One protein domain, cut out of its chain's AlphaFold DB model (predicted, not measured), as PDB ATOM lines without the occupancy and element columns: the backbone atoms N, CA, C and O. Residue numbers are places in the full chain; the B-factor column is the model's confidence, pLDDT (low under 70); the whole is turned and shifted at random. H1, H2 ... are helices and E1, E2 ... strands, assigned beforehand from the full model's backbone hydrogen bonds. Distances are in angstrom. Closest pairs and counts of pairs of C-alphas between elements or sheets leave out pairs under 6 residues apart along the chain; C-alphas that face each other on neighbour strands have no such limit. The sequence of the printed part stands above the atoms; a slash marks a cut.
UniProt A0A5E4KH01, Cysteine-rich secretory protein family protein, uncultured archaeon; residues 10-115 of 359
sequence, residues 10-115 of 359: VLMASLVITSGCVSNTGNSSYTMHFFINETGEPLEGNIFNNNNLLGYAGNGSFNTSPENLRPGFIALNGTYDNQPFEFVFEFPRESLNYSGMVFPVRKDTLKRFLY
ATOM      1  N   VAL A  10     -18.036   5.344  -9.468       77.06
ATOM      2  CA  VAL A  10     -17.131   5.972 -10.436       77.06
ATOM      3  C   VAL A  10     -15.804   6.305  -9.751       77.06
ATOM      4  O   VAL A  10     -15.777   6.952  -8.704       77.06
ATOM      5  N   LEU A  11     -14.704   5.839 -10.330       80.00
ATOM      6  CA  LEU A  11     -13.333   5.980  -9.856       80.00
ATOM      7  C   LEU A  11     -12.473   6.634 -10.945       80.00
ATOM      8  O   LEU A  11     -12.730   6.496 -12.139       80.00
ATOM      9  N   MET A  12     -11.408   7.321 -10.540       76.69
ATOM     10  CA  MET A  12     -10.379   7.769 -11.477       76.69
ATOM     11  C   MET A  12      -9.288   6.711 -11.577       76.69
ATOM     12  O   MET A  12      -8.740   6.276 -10.562       76.69
ATOM     13  N   ALA A  13      -8.971   6.299 -12.799       72.50
ATOM     14  CA  ALA A  13      -7.866   5.388 -13.039       72.50
ATOM     15  C   ALA A  13      -6.527   6.147 -13.071       72.50
ATOM     16  O   ALA A  13      -6.469   7.346 -13.346       72.50
ATOM     17  N   SER A  14      -5.445   5.450 -12.727       64.44
ATOM     18  CA  SER A  14      -4.110   6.044 -12.595       64.44
ATOM     19  C   SER A  14      -3.228   5.649 -13.775       64.44
ATOM     20  O   SER A  14      -3.251   4.502 -14.222       64.44
ATOM     21  N   LEU A  15      -2.417   6.585 -14.271       58.56
ATOM     22  CA  LEU A  15      -1.397   6.275 -15.269       58.56
ATOM     23  C   LEU A  15      -0.233   5.543 -14.596       58.56
ATOM     24  O   LEU A  15       0.439   6.110 -13.735       58.56
ATOM     25  N   VAL A  16       0.047   4.315 -15.029       54.31
ATOM     26  CA  VAL A  16       1.313   3.634 -14.726       54.31
ATOM     27  C   VAL A  16       1.954   3.204 -16.038       54.31
ATOM     28  O   VAL A  16       1.333   2.550 -16.871       54.31
ATOM     29  N   ILE A  17       3.200   3.636 -16.222       51.88
ATOM     30  CA  ILE A  17       3.988   3.492 -17.444       51.88
ATOM     31  C   ILE A  17       4.687   2.132 -17.404       51.88
ATOM     32  O   ILE A  17       5.560   1.921 -16.564       51.88
ATOM     33  N   THR A  18       4.368   1.227 -18.329       46.00
ATOM     34  CA  THR A  18       5.306   0.159 -18.695       46.00
ATOM     35  C   THR A  18       6.189   0.704 -19.813       46.00
ATOM     36  O   THR A  18       5.743   0.990 -20.922       46.00
ATOM     37  N   SER A  19       7.450   0.974 -19.486       41.09
ATOM     38  CA  SER A  19       8.445   1.494 -20.416       41.09
ATOM     39  C   SER A  19       8.702   0.491 -21.540       41.09
ATOM     40  O   SER A  19       9.382  -0.514 -21.367       41.09
ATOM     41  N   GLY A  20       8.189   0.808 -22.724       39.56
ATOM     42  CA  GLY A  20       8.584   0.182 -23.975       39.56
ATOM     43  C   GLY A  20       8.323   1.152 -25.116       39.56
ATOM     44  O   GLY A  20       7.173   1.419 -25.447       39.56
ATOM     45  N   CYS A  21       9.380   1.709 -25.712       35.19
ATOM     46  CA  CYS A  21       9.268   2.382 -27.001       35.19
ATOM     47  C   CYS A  21       8.682   1.385 -28.011       35.19
ATOM     48  O   CYS A  21       9.353   0.423 -28.378       35.19
ATOM     49  N   VAL A  22       7.439   1.591 -28.450       41.12
ATOM     50  CA  VAL A  22       6.829   0.741 -29.477       41.12
ATOM     51  C   VAL A  22       7.293   1.235 -30.844       41.12
ATOM     52  O   VAL A  22       6.764   2.198 -31.395       41.12
ATOM     53  N   SER A  23       8.308   0.571 -31.396       38.91
ATOM     54  CA  SER A  23       8.552   0.572 -32.836       38.91
ATOM     55  C   SER A  23       7.438  -0.214 -33.524       38.91
ATOM     56  O   SER A  23       7.144  -1.356 -33.173       38.91
ATOM     57  N   ASN A  24       6.801   0.439 -34.488       47.69
ATOM     58  CA  ASN A  24       5.586   0.015 -35.160       47.69
ATOM     59  C   ASN A  24       5.825  -1.183 -36.101       47.69
ATOM     60  O   ASN A  24       6.242  -0.962 -37.231       47.69
ATOM     61  N   THR A  25       5.532  -2.415 -35.661       42.50
ATOM     62  CA  THR A  25       5.174  -3.567 -36.520       42.50
ATOM     63  C   THR A  25       4.469  -4.663 -35.698       42.50
ATOM     64  O   THR A  25       5.127  -5.349 -34.924       42.50
ATOM     65  N   GLY A  26       3.162  -4.867 -35.917       43.88
ATOM     66  CA  GLY A  26       2.421  -6.098 -35.573       43.88
ATOM     67  C   GLY A  26       1.951  -6.259 -34.117       43.88
ATOM     68  O   GLY A  26       2.756  -6.494 -33.227       43.88
ATOM     69  N   ASN A  27       0.627  -6.219 -33.909       53.50
ATOM     70  CA  ASN A  27      -0.091  -6.468 -32.646       53.50
ATOM     71  C   ASN A  27       0.360  -5.611 -31.453       53.50
ATOM     72  O   ASN A  27       0.913  -6.114 -30.474       53.50
ATOM     73  N   SER A  28       0.048  -4.312 -31.484       67.19
ATOM     74  CA  SER A  28       0.027  -3.531 -30.248       67.19
ATOM     75  C   SER A  28      -1.055  -4.102 -29.325       67.19
ATOM     76  O   SER A  28      -2.237  -4.115 -29.658       67.19
ATOM     77  N   SER A  29      -0.645  -4.628 -28.173       85.00
ATOM     78  CA  SER A  29      -1.559  -5.048 -27.112       85.00
ATOM     79  C   SER A  29      -1.699  -3.915 -26.099       85.00
ATOM     80  O   SER A  29      -0.716  -3.258 -25.765       85.00
ATOM     81  N   TYR A  30      -2.926  -3.678 -25.647       91.88
ATOM     82  CA  TYR A  30      -3.260  -2.801 -24.539       91.88
ATOM     83  C   TYR A  30      -3.580  -3.645 -23.308       91.88
ATOM     84  O   TYR A  30      -4.542  -4.423 -23.331       91.88
ATOM     85  N   THR A  31      -2.805  -3.479 -22.238       93.62
ATOM     86  CA  THR A  31      -2.977  -4.247 -20.999       93.62
ATOM     87  C   THR A  31      -3.686  -3.429 -19.923       93.62
ATOM     88  O   THR A  31      -3.264  -2.333 -19.568       93.62
ATOM     89  N   MET A  32      -4.758  -3.979 -19.365       95.00
ATOM     90  CA  MET A  32      -5.483  -3.432 -18.221       95.00
ATOM     91  C   MET A  32      -5.219  -4.293 -16.989       95.00
ATOM     92  O   MET A  32      -5.400  -5.509 -17.051       95.00
ATOM     93  N   HIS A  33      -4.837  -3.669 -15.874       95.62
ATOM     94  CA  HIS A  33      -4.636  -4.366 -14.600       95.62
ATOM     95  C   HIS A  33      -5.542  -3.810 -13.499       95.62
ATOM     96  O   HIS A  33      -5.474  -2.624 -13.191       95.62
ATOM     97  N   PHE A  34      -6.347  -4.660 -12.871       95.44
ATOM     98  CA  PHE A  34      -7.300  -4.340 -11.812       95.44
ATOM     99  C   PHE A  34      -6.870  -5.018 -10.511       95.44
ATOM    100  O   PHE A  34      -6.701  -6.238 -10.471       95.44
ATOM    101  N   PHE A  35      -6.686  -4.242  -9.443       94.69
ATOM    102  CA  PHE A  35      -6.195  -4.775  -8.170       94.69
ATOM    103  C   PHE A  35      -6.574  -3.898  -6.976       94.69
ATOM    104  O   PHE A  35      -6.936  -2.729  -7.123       94.69
ATOM    105  N   ILE A  36      -6.450  -4.456  -5.773       93.38
ATOM    106  CA  ILE A  36      -6.581  -3.715  -4.519       93.38
ATOM    107  C   ILE A  36      -5.270  -2.999  -4.211       93.38
ATOM    108  O   ILE A  36      -4.236  -3.639  -4.030       93.38
ATOM    109  N   ASN A  37      -5.318  -1.671  -4.123       92.00
ATOM    110  CA  ASN A  37      -4.133  -0.811  -4.055       92.00
ATOM    111  C   ASN A  37      -3.169  -1.183  -2.916       92.00
ATOM    112  O   ASN A  37      -1.956  -1.157  -3.085       92.00
ATOM    113  N   GLU A  38      -3.710  -1.527  -1.747       92.62
ATOM    114  CA  GLU A  38      -2.930  -1.781  -0.537       92.62
ATOM    115  C   GLU A  38      -2.330  -3.194  -0.476       92.62
ATOM    116  O   GLU A  38      -1.339  -3.397   0.220       92.62
ATOM    117  N   THR A  39      -2.925  -4.179  -1.160       92.00
ATOM    118  CA  THR A  39      -2.522  -5.596  -1.062       92.00
ATOM    119  C   THR A  39      -1.955  -6.166  -2.360       92.00
ATOM    120  O   THR A  39      -1.314  -7.212  -2.322       92.00
ATOM    121  N   GLY A  40      -2.202  -5.519  -3.503       91.88
ATOM    122  CA  GLY A  40      -1.920  -6.073  -4.829       91.88
ATOM    123  C   GLY A  40      -2.840  -7.234  -5.217       91.88
ATOM    124  O   GLY A  40      -2.614  -7.868  -6.243       91.88
ATOM    125  N   GLU A  41      -3.864  -7.525  -4.410       94.81
ATOM    126  CA  GLU A  41      -4.820  -8.600  -4.674       94.81
ATOM    127  C   GLU A  41      -5.559  -8.328  -5.997       94.81
ATOM    128  O   GLU A  41      -6.116  -7.236  -6.156       94.81
ATOM    129  N   PRO A  42      -5.556  -9.271  -6.955       95.56
ATOM    130  CA  PRO A  42      -6.185  -9.076  -8.255       95.56
ATOM    131  C   PRO A  42      -7.711  -9.003  -8.138       95.56
ATOM    132  O   PRO A  42      -8.325  -9.768  -7.399       95.56
ATOM    133  N   LEU A  43      -8.333  -8.116  -8.919       94.56
ATOM    134  CA  LEU A  43      -9.790  -8.048  -9.054       94.56
ATOM    135  C   LEU A  43     -10.218  -8.648 -10.392       94.56
ATOM    136  O   LEU A  43      -9.843  -8.153 -11.454       94.56
ATOM    137  N   GLU A  44     -11.022  -9.705 -10.342       96.06
ATOM    138  CA  GLU A  44     -11.475 -10.436 -11.527       96.06
ATOM    139  C   GLU A  44     -12.901 -10.053 -11.926       96.06
ATOM    140  O   GLU A  44     -13.731  -9.713 -11.078       96.06
ATOM    141  N   GLY A  45     -13.209 -10.119 -13.222       96.19
ATOM    142  CA  GLY A  45     -14.546  -9.786 -13.706       96.19
ATOM    143  C   GLY A  45     -14.640  -9.479 -15.195       96.19
ATOM    144  O   GLY A  45     -13.647  -9.389 -15.911       96.19
ATOM    145  N   ASN A  46     -15.872  -9.300 -15.664       97.94
ATOM    146  CA  ASN A  46     -16.166  -8.866 -17.024       97.94
ATOM    147  C   ASN A  46     -15.796  -7.391 -17.203       97.94
ATOM    148  O   ASN A  46     -16.202  -6.543 -16.407       97.94
ATOM    149  N   ILE A  47     -15.067  -7.093 -18.276       97.19
ATOM    150  CA  ILE A  47     -14.646  -5.745 -18.645       97.19
ATOM    151  C   ILE A  47     -15.573  -5.200 -19.717       97.19
ATOM    152  O   ILE A  47     -15.775  -5.834 -20.754       97.19
ATOM    153  N   PHE A  48     -16.076  -3.992 -19.501       96.94
ATOM    154  CA  PHE A  48     -16.862  -3.254 -20.475       96.94
ATOM    155  C   PHE A  48     -16.169  -1.944 -20.824       96.94
ATOM    156  O   PHE A  48     -15.610  -1.289 -19.950       96.94
ATOM    157  N   ASN A  49     -16.267  -1.518 -22.079       96.12
ATOM    158  CA  ASN A  49     -15.932  -0.160 -22.486       96.12
ATOM    159  C   ASN A  49     -17.159   0.511 -23.096       96.12
ATOM    160  O   ASN A  49     -17.696   0.050 -24.106       96.12
ATOM    161  N   ASN A  50     -17.627   1.583 -22.454       94.19
ATOM    162  CA  ASN A  50     -18.867   2.272 -22.824       94.19
ATOM    163  C   ASN A  50     -20.052   1.295 -22.981       94.19
ATOM    164  O   ASN A  50     -20.761   1.326 -23.984       94.19
ATOM    165  N   ASN A  51     -20.233   0.401 -21.999       91.69
ATOM    166  CA  ASN A  51     -21.238  -0.675 -21.959       91.69
ATOM    167  C   ASN A  51     -21.069  -1.815 -22.983       91.69
ATOM    168  O   ASN A  51     -21.879  -2.740 -22.990       91.69
ATOM    169  N   ASN A  52     -20.021  -1.808 -23.811       95.31
ATOM    170  CA  ASN A  52     -19.710  -2.927 -24.704       95.31
ATOM    171  C   ASN A  52     -18.781  -3.916 -24.001       95.31
ATOM    172  O   ASN A  52     -17.715  -3.516 -23.534       95.31
ATOM    173  N   LEU A  53     -19.171  -5.191 -23.934       96.44
ATOM    174  CA  LEU A  53     -18.342  -6.249 -23.353       96.44
ATOM    175  C   LEU A  53     -17.053  -6.408 -24.172       96.44
ATOM    176  O   LEU A  53     -17.109  -6.706 -25.363       96.44
ATOM    177  N   LEU A  54     -15.905  -6.233 -23.520       96.19
ATOM    178  CA  LEU A  54     -14.585  -6.457 -24.107       96.19
ATOM    179  C   LEU A  54     -14.071  -7.874 -23.839       96.19
ATOM    180  O   LEU A  54     -13.404  -8.456 -24.691       96.19
ATOM    181  N   GLY A  55     -14.359  -8.424 -22.660       96.38
ATOM    182  CA  GLY A  55     -13.882  -9.741 -22.250       96.38
ATOM    183  C   GLY A  55     -13.867  -9.903 -20.735       96.38
ATOM    184  O   GLY A  55     -14.611  -9.224 -20.033       96.38
ATOM    185  N   TYR A  56     -13.019 -10.799 -20.236       96.94
ATOM    186  CA  TYR A  56     -12.898 -11.122 -18.815       96.94
ATOM    187  C   TYR A  56     -11.461 -10.896 -18.335       96.94
ATOM    188  O   TYR A  56     -10.519 -11.380 -18.963       96.94
ATOM    189  N   ALA A  57     -11.296 -10.169 -17.231       96.44
ATOM    190  CA  ALA A  57     -10.025 -10.025 -16.536       96.44
ATOM    191  C   ALA A  57      -9.824 -11.202 -15.575       96.44
ATOM    192  O   ALA A  57     -10.509 -11.291 -14.557       96.44
ATOM    193  N   GLY A  58      -8.884 -12.092 -15.904       93.31
ATOM    194  CA  GLY A  58      -8.447 -13.191 -15.039       93.31
ATOM    195  C   GLY A  58      -7.142 -12.833 -14.335       93.31
ATOM    196  O   GLY A  58      -6.271 -12.201 -14.938       93.31
ATOM    197  N   ASN A  59      -7.003 -13.193 -13.057       93.56
ATOM    198  CA  ASN A  59      -5.888 -12.782 -12.201       93.56
ATOM    199  C   ASN A  59      -5.624 -11.262 -12.271       93.56
ATOM    200  O   ASN A  59      -4.484 -10.800 -12.364       93.56
ATOM    201  N   GLY A  60      -6.706 -10.476 -12.331       93.69
ATOM    202  CA  GLY A  60      -6.658  -9.016 -12.375       93.69
ATOM    203  C   GLY A  60      -6.129  -8.426 -13.677       93.69
ATOM    204  O   GLY A  60      -5.876  -7.230 -13.719       93.69
ATOM    205  N   SER A  61      -5.932  -9.210 -14.740       95.69
ATOM    206  CA  SER A  61      -5.321  -8.725 -15.984       95.69
ATOM    207  C   SER A  61      -6.193  -9.013 -17.203       95.69
ATOM    208  O   SER A  61      -6.749 -10.100 -17.347       95.69
ATOM    209  N   PHE A  62      -6.284  -8.042 -18.110       96.25
ATOM    210  CA  PHE A  62      -6.989  -8.164 -19.383       96.25
ATOM    211  C   PHE A  62      -6.173  -7.529 -20.513       96.25
ATOM    212  O   PHE A  62      -5.699  -6.405 -20.379       96.25
ATOM    213  N   ASN A  63      -6.028  -8.238 -21.634       94.81
ATOM    214  CA  ASN A  63      -5.311  -7.766 -22.818       94.81
ATOM    215  C   ASN A  63      -6.281  -7.614 -23.991       94.81
ATOM    216  O   ASN A  63      -7.066  -8.518 -24.269       94.81
ATOM    217  N   THR A  64      -6.192  -6.502 -24.716       93.81
ATOM    218  CA  THR A  64      -6.975  -6.261 -25.940       93.81
ATOM    219  C   THR A  64      -6.157  -5.489 -26.970       93.81
ATOM    220  O   THR A  64      -5.020  -5.114 -26.703       93.81
ATOM    221  N   SER A  65      -6.706  -5.264 -28.161       91.62
ATOM    222  CA  SER A  65      -6.130  -4.349 -29.149       91.62
ATOM    223  C   SER A  65      -6.616  -2.916 -28.880       91.62
ATOM    224  O   SER A  65      -7.811  -2.737 -28.612       91.62
ATOM    225  N   PRO A  66      -5.759  -1.878 -28.975       88.44
ATOM    226  CA  PRO A  66      -6.173  -0.479 -28.841       88.44
ATOM    227  C   PRO A  66      -7.339  -0.084 -29.762       88.44
ATOM    228  O   PRO A  66      -8.131   0.789 -29.414       88.44
ATOM    229  N   GLU A  67      -7.493  -0.743 -30.914       90.44
ATOM    230  CA  GLU A  67      -8.582  -0.479 -31.867       90.44
ATOM    231  C   GLU A  67      -9.978  -0.842 -31.332       90.44
ATOM    232  O   GLU A  67     -10.980  -0.289 -31.800       90.44
ATOM    233  N   ASN A  68     -10.043  -1.699 -30.307       91.44
ATOM    234  CA  ASN A  68     -11.271  -2.086 -29.613       91.44
ATOM    235  C   ASN A  68     -11.675  -1.085 -28.520       91.44
ATOM    236  O   ASN A  68     -12.768  -1.192 -27.968       91.44
ATOM    237  N   LEU A  69     -10.810  -0.120 -28.194       93.62
ATOM    238  CA  LEU A  69     -11.016   0.826 -27.101       93.62
ATOM    239  C   LEU A  69     -11.538   2.173 -27.604       93.62
ATOM    240  O   LEU A  69     -11.179   2.669 -28.676       93.62
ATOM    241  N   ARG A  70     -12.405   2.795 -26.813       95.38
ATOM    242  CA  ARG A  70     -12.976   4.121 -27.043       95.38
ATOM    243  C   ARG A  70     -12.885   4.939 -25.752       95.38
ATOM    244  O   ARG A  70     -13.153   4.388 -24.682       95.38
ATOM    245  N   PRO A  71     -12.563   6.244 -25.834       94.81
ATOM    246  CA  PRO A  71     -12.636   7.127 -24.675       94.81
ATOM    247  C   PRO A  71     -14.032   7.102 -24.039       94.81
ATOM    248  O   PRO A  71     -15.028   6.892 -24.739       94.81
ATOM    249  N   GLY A  72     -14.108   7.315 -22.731       93.50
ATOM    250  CA  GLY A  72     -15.342   7.260 -21.952       93.50
ATOM    251  C   GLY A  72     -15.111   6.520 -20.644       93.50
ATOM    252  O   GLY A  72     -14.390   7.024 -19.789       93.50
ATOM    253  N   PHE A  73     -15.693   5.331 -20.496       94.44
ATOM    254  CA  PHE A  73     -15.601   4.545 -19.267       94.44
ATOM    255  C   PHE A  73     -15.137   3.112 -19.509       94.44
ATOM    256  O   PHE A  73     -15.543   2.474 -20.488       94.44
ATOM    257  N   ILE A  74     -14.338   2.598 -18.576       95.94
ATOM    258  CA  ILE A  74     -14.075   1.168 -18.401       95.94
ATOM    259  C   ILE A  74     -14.841   0.703 -17.168       95.94
ATOM    260  O   ILE A  74     -14.658   1.273 -16.100       95.94
ATOM    261  N   ALA A  75     -15.686  -0.316 -17.292       95.25
ATOM    262  CA  ALA A  75     -16.351  -0.935 -16.150       95.25
ATOM    263  C   ALA A  75     -15.796  -2.340 -15.901       95.25
ATOM    264  O   ALA A  75     -15.662  -3.123 -16.840       95.25
ATOM    265  N   LEU A  76     -15.499  -2.656 -14.643       95.75
ATOM    266  CA  LEU A  76     -15.196  -4.000 -14.162       95.75
ATOM    267  C   LEU A  76     -16.399  -4.503 -13.359       95.75
ATOM    268  O   LEU A  76     -16.707  -3.960 -12.298       95.75
ATOM    269  N   ASN A  77     -17.050  -5.549 -13.863       94.44
ATOM    270  CA  ASN A  77     -18.156  -6.236 -13.206       94.44
ATOM    271  C   ASN A  77     -17.696  -7.615 -12.723       94.44
ATOM    272  O   ASN A  77     -17.471  -8.516 -13.535       94.44
ATOM    273  N   GLY A  78     -17.546  -7.770 -11.413       92.88
ATOM    274  CA  GLY A  78     -16.953  -8.953 -10.799       92.88
ATOM    275  C   GLY A  78     -17.632  -9.351  -9.498       92.88
ATOM    276  O   GLY A  78     -18.707  -8.862  -9.151       92.88
ATOM    277  N   THR A  79     -16.990 -10.255  -8.765       88.25
ATOM    278  CA  THR A  79     -17.411 -10.660  -7.420       88.25
ATOM    279  C   THR A  79     -16.234 -10.608  -6.465       88.25
ATOM    280  O   THR A  79     -15.154 -11.080  -6.805       88.25
ATOM    281  N   TYR A  80     -16.449 -10.082  -5.264       86.94
ATOM    282  CA  TYR A  80     -15.471 -10.099  -4.176       86.94
ATOM    283  C   TYR A  80     -16.184 -10.534  -2.897       86.94
ATOM    284  O   TYR A  80     -17.275 -10.039  -2.614       86.94
ATOM    285  N   ASP A  81     -15.632 -11.507  -2.170       82.62
ATOM    286  CA  ASP A  81     -16.290 -12.157  -1.023       82.62
ATOM    287  C   ASP A  81     -17.746 -12.599  -1.309       82.62
ATOM    288  O   ASP A  81     -18.660 -12.393  -0.509       82.62
ATOM    289  N   ASN A  82     -17.985 -13.196  -2.486       79.06
ATOM    290  CA  ASN A  82     -19.310 -13.606  -2.989       79.06
ATOM    291  C   ASN A  82     -20.331 -12.466  -3.181       79.06
ATOM    292  O   ASN A  82     -21.508 -12.730  -3.435       79.06
ATOM    293  N   GLN A  83     -19.904 -11.204  -3.099       79.88
ATOM    294  CA  GLN A  83     -20.739 -10.040  -3.372       79.88
ATOM    295  C   GLN A  83     -20.420  -9.478  -4.763       79.88
ATOM    296  O   GLN A  83     -19.246  -9.249  -5.070       79.88
ATOM    297  N   PRO A  84     -21.426  -9.251  -5.626       86.94
ATOM    298  CA  PRO A  84     -21.197  -8.642  -6.928       86.94
ATOM    299  C   PRO A  84     -20.783  -7.176  -6.774       86.94
ATOM    300  O   PRO A  84     -21.318  -6.460  -5.925       86.94
ATOM    301  N   PHE A  85     -19.880  -6.714  -7.631       88.38
ATOM    302  CA  PHE A  85     -19.504  -5.307  -7.716       88.38
ATOM    303  C   PHE A  85     -19.449  -4.820  -9.158       88.38
ATOM    304  O   PHE A  85     -19.161  -5.586 -10.075       88.38
ATOM    305  N   GLU A  86     -19.667  -3.518  -9.335       91.44
ATOM    306  CA  GLU A  86     -19.402  -2.808 -10.580       91.44
ATOM    307  C   GLU A  86     -18.584  -1.550 -10.275       91.44
ATOM    308  O   GLU A  86     -19.067  -0.605  -9.642       91.44
ATOM    309  N   PHE A  87     -17.326  -1.552 -10.716       92.31
ATOM    310  CA  PHE A  87     -16.455  -0.382 -10.652       92.31
ATOM    311  C   PHE A  87     -16.335   0.238 -12.027       92.31
ATOM    312  O   PHE A  87     -15.927  -0.428 -12.973       92.31
ATOM    313  N   VAL A  88     -16.667   1.518 -12.122       92.62
ATOM    314  CA  VAL A  88     -16.589   2.292 -13.353       92.62
ATOM    315  C   VAL A  88     -15.421   3.251 -13.231       92.62
ATOM    316  O   VAL A  88     -15.303   3.969 -12.249       92.62
ATOM    317  N   PHE A  89     -14.557   3.272 -14.230       92.94
ATOM    318  CA  PHE A  89     -13.367   4.098 -14.268       92.94
ATOM    319  C   PHE A  89     -13.428   5.038 -15.456       92.94
ATOM    320  O   PHE A  89     -13.773   4.618 -16.563       92.94
ATOM    321  N   GLU A  90     -13.059   6.296 -15.246       91.69
ATOM    322  CA  GLU A  90     -12.839   7.212 -16.362       91.69
ATOM    323  C   GLU A  90     -11.681   6.723 -17.238       91.69
ATOM    324  O   GLU A  90     -10.604   6.366 -16.756       91.69
ATOM    325  N   PHE A  91     -11.921   6.723 -18.545       91.88
ATOM    326  CA  PHE A  91     -10.972   6.328 -19.574       91.88
ATOM    327  C   PHE A  91     -10.828   7.464 -20.591       91.88
ATOM    328  O   PHE A  91     -11.486   7.462 -21.639       91.88
ATOM    329  N   PRO A  92     -10.036   8.494 -20.258       90.88
ATOM    330  CA  PRO A  92      -9.880   9.671 -21.098       90.88
ATOM    331  C   PRO A  92      -9.094   9.343 -22.374       90.88
ATOM    332  O   PRO A  92      -8.462   8.292 -22.503       90.88
ATOM    333  N   ARG A  93      -9.140  10.241 -23.364       90.56
ATOM    334  CA  ARG A  93      -8.544   9.994 -24.688       90.56
ATOM    335  C   ARG A  93      -7.037   9.769 -24.608       90.56
ATOM    336  O   ARG A  93      -6.493   8.969 -25.362       90.56
ATOM    337  N   GLU A  94      -6.389  10.450 -23.675       88.75
ATOM    338  CA  GLU A  94      -4.959  10.392 -23.404       88.75
ATOM    339  C   GLU A  94      -4.519   8.990 -22.963       88.75
ATOM    340  O   GLU A  94      -3.383   8.608 -23.230       88.75
ATOM    341  N   SER A  95      -5.413   8.188 -22.367       87.12
ATOM    342  CA  SER A  95      -5.117   6.812 -21.948       87.12
ATOM    343  C   SER A  95      -4.771   5.885 -23.117       87.12
ATOM    344  O   SER A  95      -4.086   4.884 -22.909       87.12
ATOM    345  N   LEU A  96      -5.196   6.214 -24.344       87.62
ATOM    346  CA  LEU A  96      -4.879   5.453 -25.561       87.62
ATOM    347  C   LEU A  96      -3.446   5.673 -26.065       87.62
ATOM    348  O   LEU A  96      -2.987   4.924 -26.922       87.62
ATOM    349  N   ASN A  97      -2.729   6.671 -25.539       87.62
ATOM    350  CA  ASN A  97      -1.331   6.923 -25.902       87.62
ATOM    351  C   ASN A  97      -0.350   5.962 -25.204       87.62
ATOM    352  O   ASN A  97       0.851   6.016 -25.464       87.62
ATOM    353  N   TYR A  98      -0.849   5.105 -24.311       85.81
ATOM    354  CA  TYR A  98      -0.062   4.157 -23.526       85.81
ATOM    355  C   TYR A  98      -0.300   2.715 -23.991       85.81
ATOM    356  O   TYR A  98      -1.300   2.404 -24.632       85.81
ATOM    357  N   SER A  99       0.622   1.819 -23.637       86.00
ATOM    358  CA  SER A  99       0.520   0.365 -23.849       86.00
ATOM    359  C   SER A  99      -0.392  -0.335 -22.832       86.00
ATOM    360  O   SER A  99      -0.653  -1.528 -22.948       86.00
ATOM    361  N   GLY A 100      -0.864   0.379 -21.812       89.25
ATOM    362  CA  GLY A 100      -1.711  -0.181 -20.773       89.25
ATOM    363  C   GLY A 100      -2.045   0.821 -19.677       89.25
ATOM    364  O   GLY A 100      -1.530   1.940 -19.658       89.25
ATOM    365  N   MET A 101      -2.923   0.412 -18.769       90.44
ATOM    366  CA  MET A 101      -3.395   1.229 -17.656       90.44
ATOM    367  C   MET A 101      -3.716   0.357 -16.447       90.44
ATOM    368  O   MET A 101      -4.098  -0.810 -16.575       90.44
ATOM    369  N   VAL A 102      -3.568   0.937 -15.259       92.44
ATOM    370  CA  VAL A 102      -3.918   0.282 -14.004       92.44
ATOM    371  C   VAL A 102      -5.178   0.893 -13.400       92.44
ATOM    372  O   VAL A 102      -5.414   2.102 -13.457       92.44
ATOM    373  N   PHE A 103      -5.966   0.037 -12.767       92.94
ATOM    374  CA  PHE A 103      -7.263   0.326 -12.177       92.94
ATOM    375  C   PHE A 103      -7.242  -0.097 -10.700       92.94
ATOM    376  O   PHE A 103      -7.813  -1.129 -10.335       92.94
ATOM    377  N   PRO A 104      -6.528   0.654  -9.839       92.00
ATOM    378  CA  PRO A 104      -6.459   0.344  -8.422       92.00
ATOM    379  C   PRO A 104      -7.779   0.692  -7.723       92.00
ATOM    380  O   PRO A 104      -8.331   1.780  -7.901       92.00
ATOM    381  N   VAL A 105      -8.253  -0.199  -6.857       91.12
ATOM    382  CA  VAL A 105      -9.371   0.051  -5.940       91.12
ATOM    383  C   VAL A 105      -8.831   0.054  -4.515       91.12
ATOM    384  O   VAL A 105      -8.126  -0.865  -4.112       91.12
ATOM    385  N   ARG A 106      -9.143   1.082  -3.720       89.56
ATOM    386  CA  ARG A 106      -8.765   1.082  -2.296       89.56
ATOM    387  C   ARG A 106      -9.577   0.041  -1.535       89.56
ATOM    388  O   ARG A 106     -10.801   0.003  -1.682       89.56
ATOM    389  N   LYS A 107      -8.935  -0.725  -0.654       85.50
ATOM    390  CA  LYS A 107      -9.584  -1.747   0.181       85.50
ATOM    391  C   LYS A 107     -10.745  -1.181   0.998       85.50
ATOM    392  O   LYS A 107     -11.802  -1.800   1.069       85.50
ATOM    393  N   ASP A 108     -10.599   0.018   1.555       81.69
ATOM    394  CA  ASP A 108     -11.682   0.666   2.306       81.69
ATOM    395  C   ASP A 108     -12.843   1.090   1.404       81.69
ATOM    396  O   ASP A 108     -14.002   1.050   1.803       81.69
ATOM    397  N   THR A 109     -12.567   1.482   0.162       82.31
ATOM    398  CA  THR A 109     -13.619   1.768  -0.819       82.31
ATOM    399  C   THR A 109     -14.378   0.498  -1.185       82.31
ATOM    400  O   THR A 109     -15.605   0.511  -1.154       82.31
ATOM    401  N   LEU A 110     -13.664  -0.602  -1.435       83.06
ATOM    402  CA  LEU A 110     -14.243  -1.920  -1.685       83.06
ATOM    403  C   LEU A 110     -15.122  -2.375  -0.511       83.06
ATOM    404  O   LEU A 110     -16.293  -2.684  -0.709       83.06
ATOM    405  N   LYS A 111     -14.612  -2.313   0.726       80.75
ATOM    406  CA  LYS A 111     -15.366  -2.664   1.941       80.75
ATOM    407  C   LYS A 111     -16.622  -1.818   2.125       80.75
ATOM    408  O   LYS A 111     -17.695  -2.364   2.351       80.75
ATOM    409  N   ARG A 112     -16.521  -0.490   2.002       77.50
ATOM    410  CA  ARG A 112     -17.685   0.409   2.119       77.50
ATOM    411  C   ARG A 112     -18.708   0.158   1.016       77.50
ATOM    412  O   ARG A 112     -19.911   0.286   1.243       77.50
ATOM    413  N   PHE A 113     -18.247  -0.171  -0.187       79.38
ATOM    414  CA  PHE A 113     -19.106  -0.442  -1.329       79.38
ATOM    415  C   PHE A 113     -19.857  -1.769  -1.170       79.38
ATOM    416  O   PHE A 113     -21.075  -1.782  -1.344       79.38
ATOM    417  N   LEU A 114     -19.162  -2.822  -0.742       78.31
ATOM    418  CA  LEU A 114     -19.704  -4.169  -0.535       78.31
ATOM    419  C   LEU A 114     -20.411  -4.370   0.807       78.31
ATOM    420  O   LEU A 114     -21.002  -5.427   1.026       78.31
ATOM    421  N   TYR A 115     -20.350  -3.382   1.705       79.31
ATOM    422  CA  TYR A 115     -20.973  -3.479   3.017       79.31
ATOM    423  C   TYR A 115     -22.456  -3.834   2.893       79.31
ATOM    424  O   TYR A 115     -23.220  -3.158   2.194       79.31
TER     425      TYR A 115
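AT A GLANCE: This is residues 10 to 115 of the 359 residues of the protein "Cysteine-rich secretory protein family protein" of uncultured archaeon (UniProt A0A5E4KH01). This is a small sandwich, two sheets face to face with their strands crossed: the larger, strongly twisted sheet E1 E7 E6 E3 E4 and the smaller sheet E5 E2 E8. The short helix H2 lies at one end of the sandwich, while the short helix H1 and the far part of a long loop, residues 13 to 29, lie toward the other. The printed part has 106 residues, with two named helices and eight named strands in the order E1 E2 E3 E4 E5 E6 E7 H1 E8 H2; both sheets are mixed and so is the class, helices and strands. The whole is compact, with a radius of gyration of the C-alphas of 13.7 A, and elongated, spanning 47 by 27 by 22 A.

HOW THE PARTS SIT: E1, residues 10 to 12, is an edge strand and the parallel neighbour of E7, residues 83 to 91, with N 11 and O 88 2.7 A apart, within hydrogen-bond range. E7 forms a hairpin with E6, residues 72 to 80, where N 89 and O 74 are 2.7 A apart. E6 is antiparallel to E3, residues 45 to 49, with N 46 and O 77 at 2.8 A. E3 forms a hairpin with the other edge strand, E4, residues 52 to 57, with N 47 and O 55 at 2.8 A. In the second sheet E2, residues 30 to 36, is the inner strand. It is antiparallel to E5, residues 61 to 64, with N 30 and O 64 at 2.7 A, and parallel to E8, residues 100 to 105, with N 103 and O 33 at 2.7 A. The facing parts of the two sheets are 9.7 A centre to centre, and the strands of one stand at 45 degrees to those of the other. H1, residues 93 to 97, is on neither sheet. H2, residues 107 to 114, is on the larger sheet at a height of 7.1 A, over none of its strands, and only grazes the smaller. The closest C-alphas of H2 and E7 are those of Leu 114 and Gln 83, 6.6 A apart. H2 has every O i to N i+4 pair within hydrogen-bond range; H1 has 0 of 1, but 2 of 2 O i to N i+3 pairs.

IN THESE COORDINATES: E1 begins at C-alpha 10, (-17.131, 5.972, -10.436). The longer strands are E7, 25.0 A from first to last C-alpha, E6, 24.8 A, and E2, 20.3 A. E8 ends at C-alpha 105, (-9.371, 0.051, -5.940). H2, 10.4 A long, ends at C-alpha 114, (-19.704, -4.169, -0.535).

THE WHOLE: The C-alphas farthest apart, those of Thr 25 and Tyr 115, are 47.4 A from each other. The printed part has no cut. E1 to E2 is a long link of 17 residues. Residues 14 to 28 are under 70 in pLDDT; the mean of the printed part is 84.5.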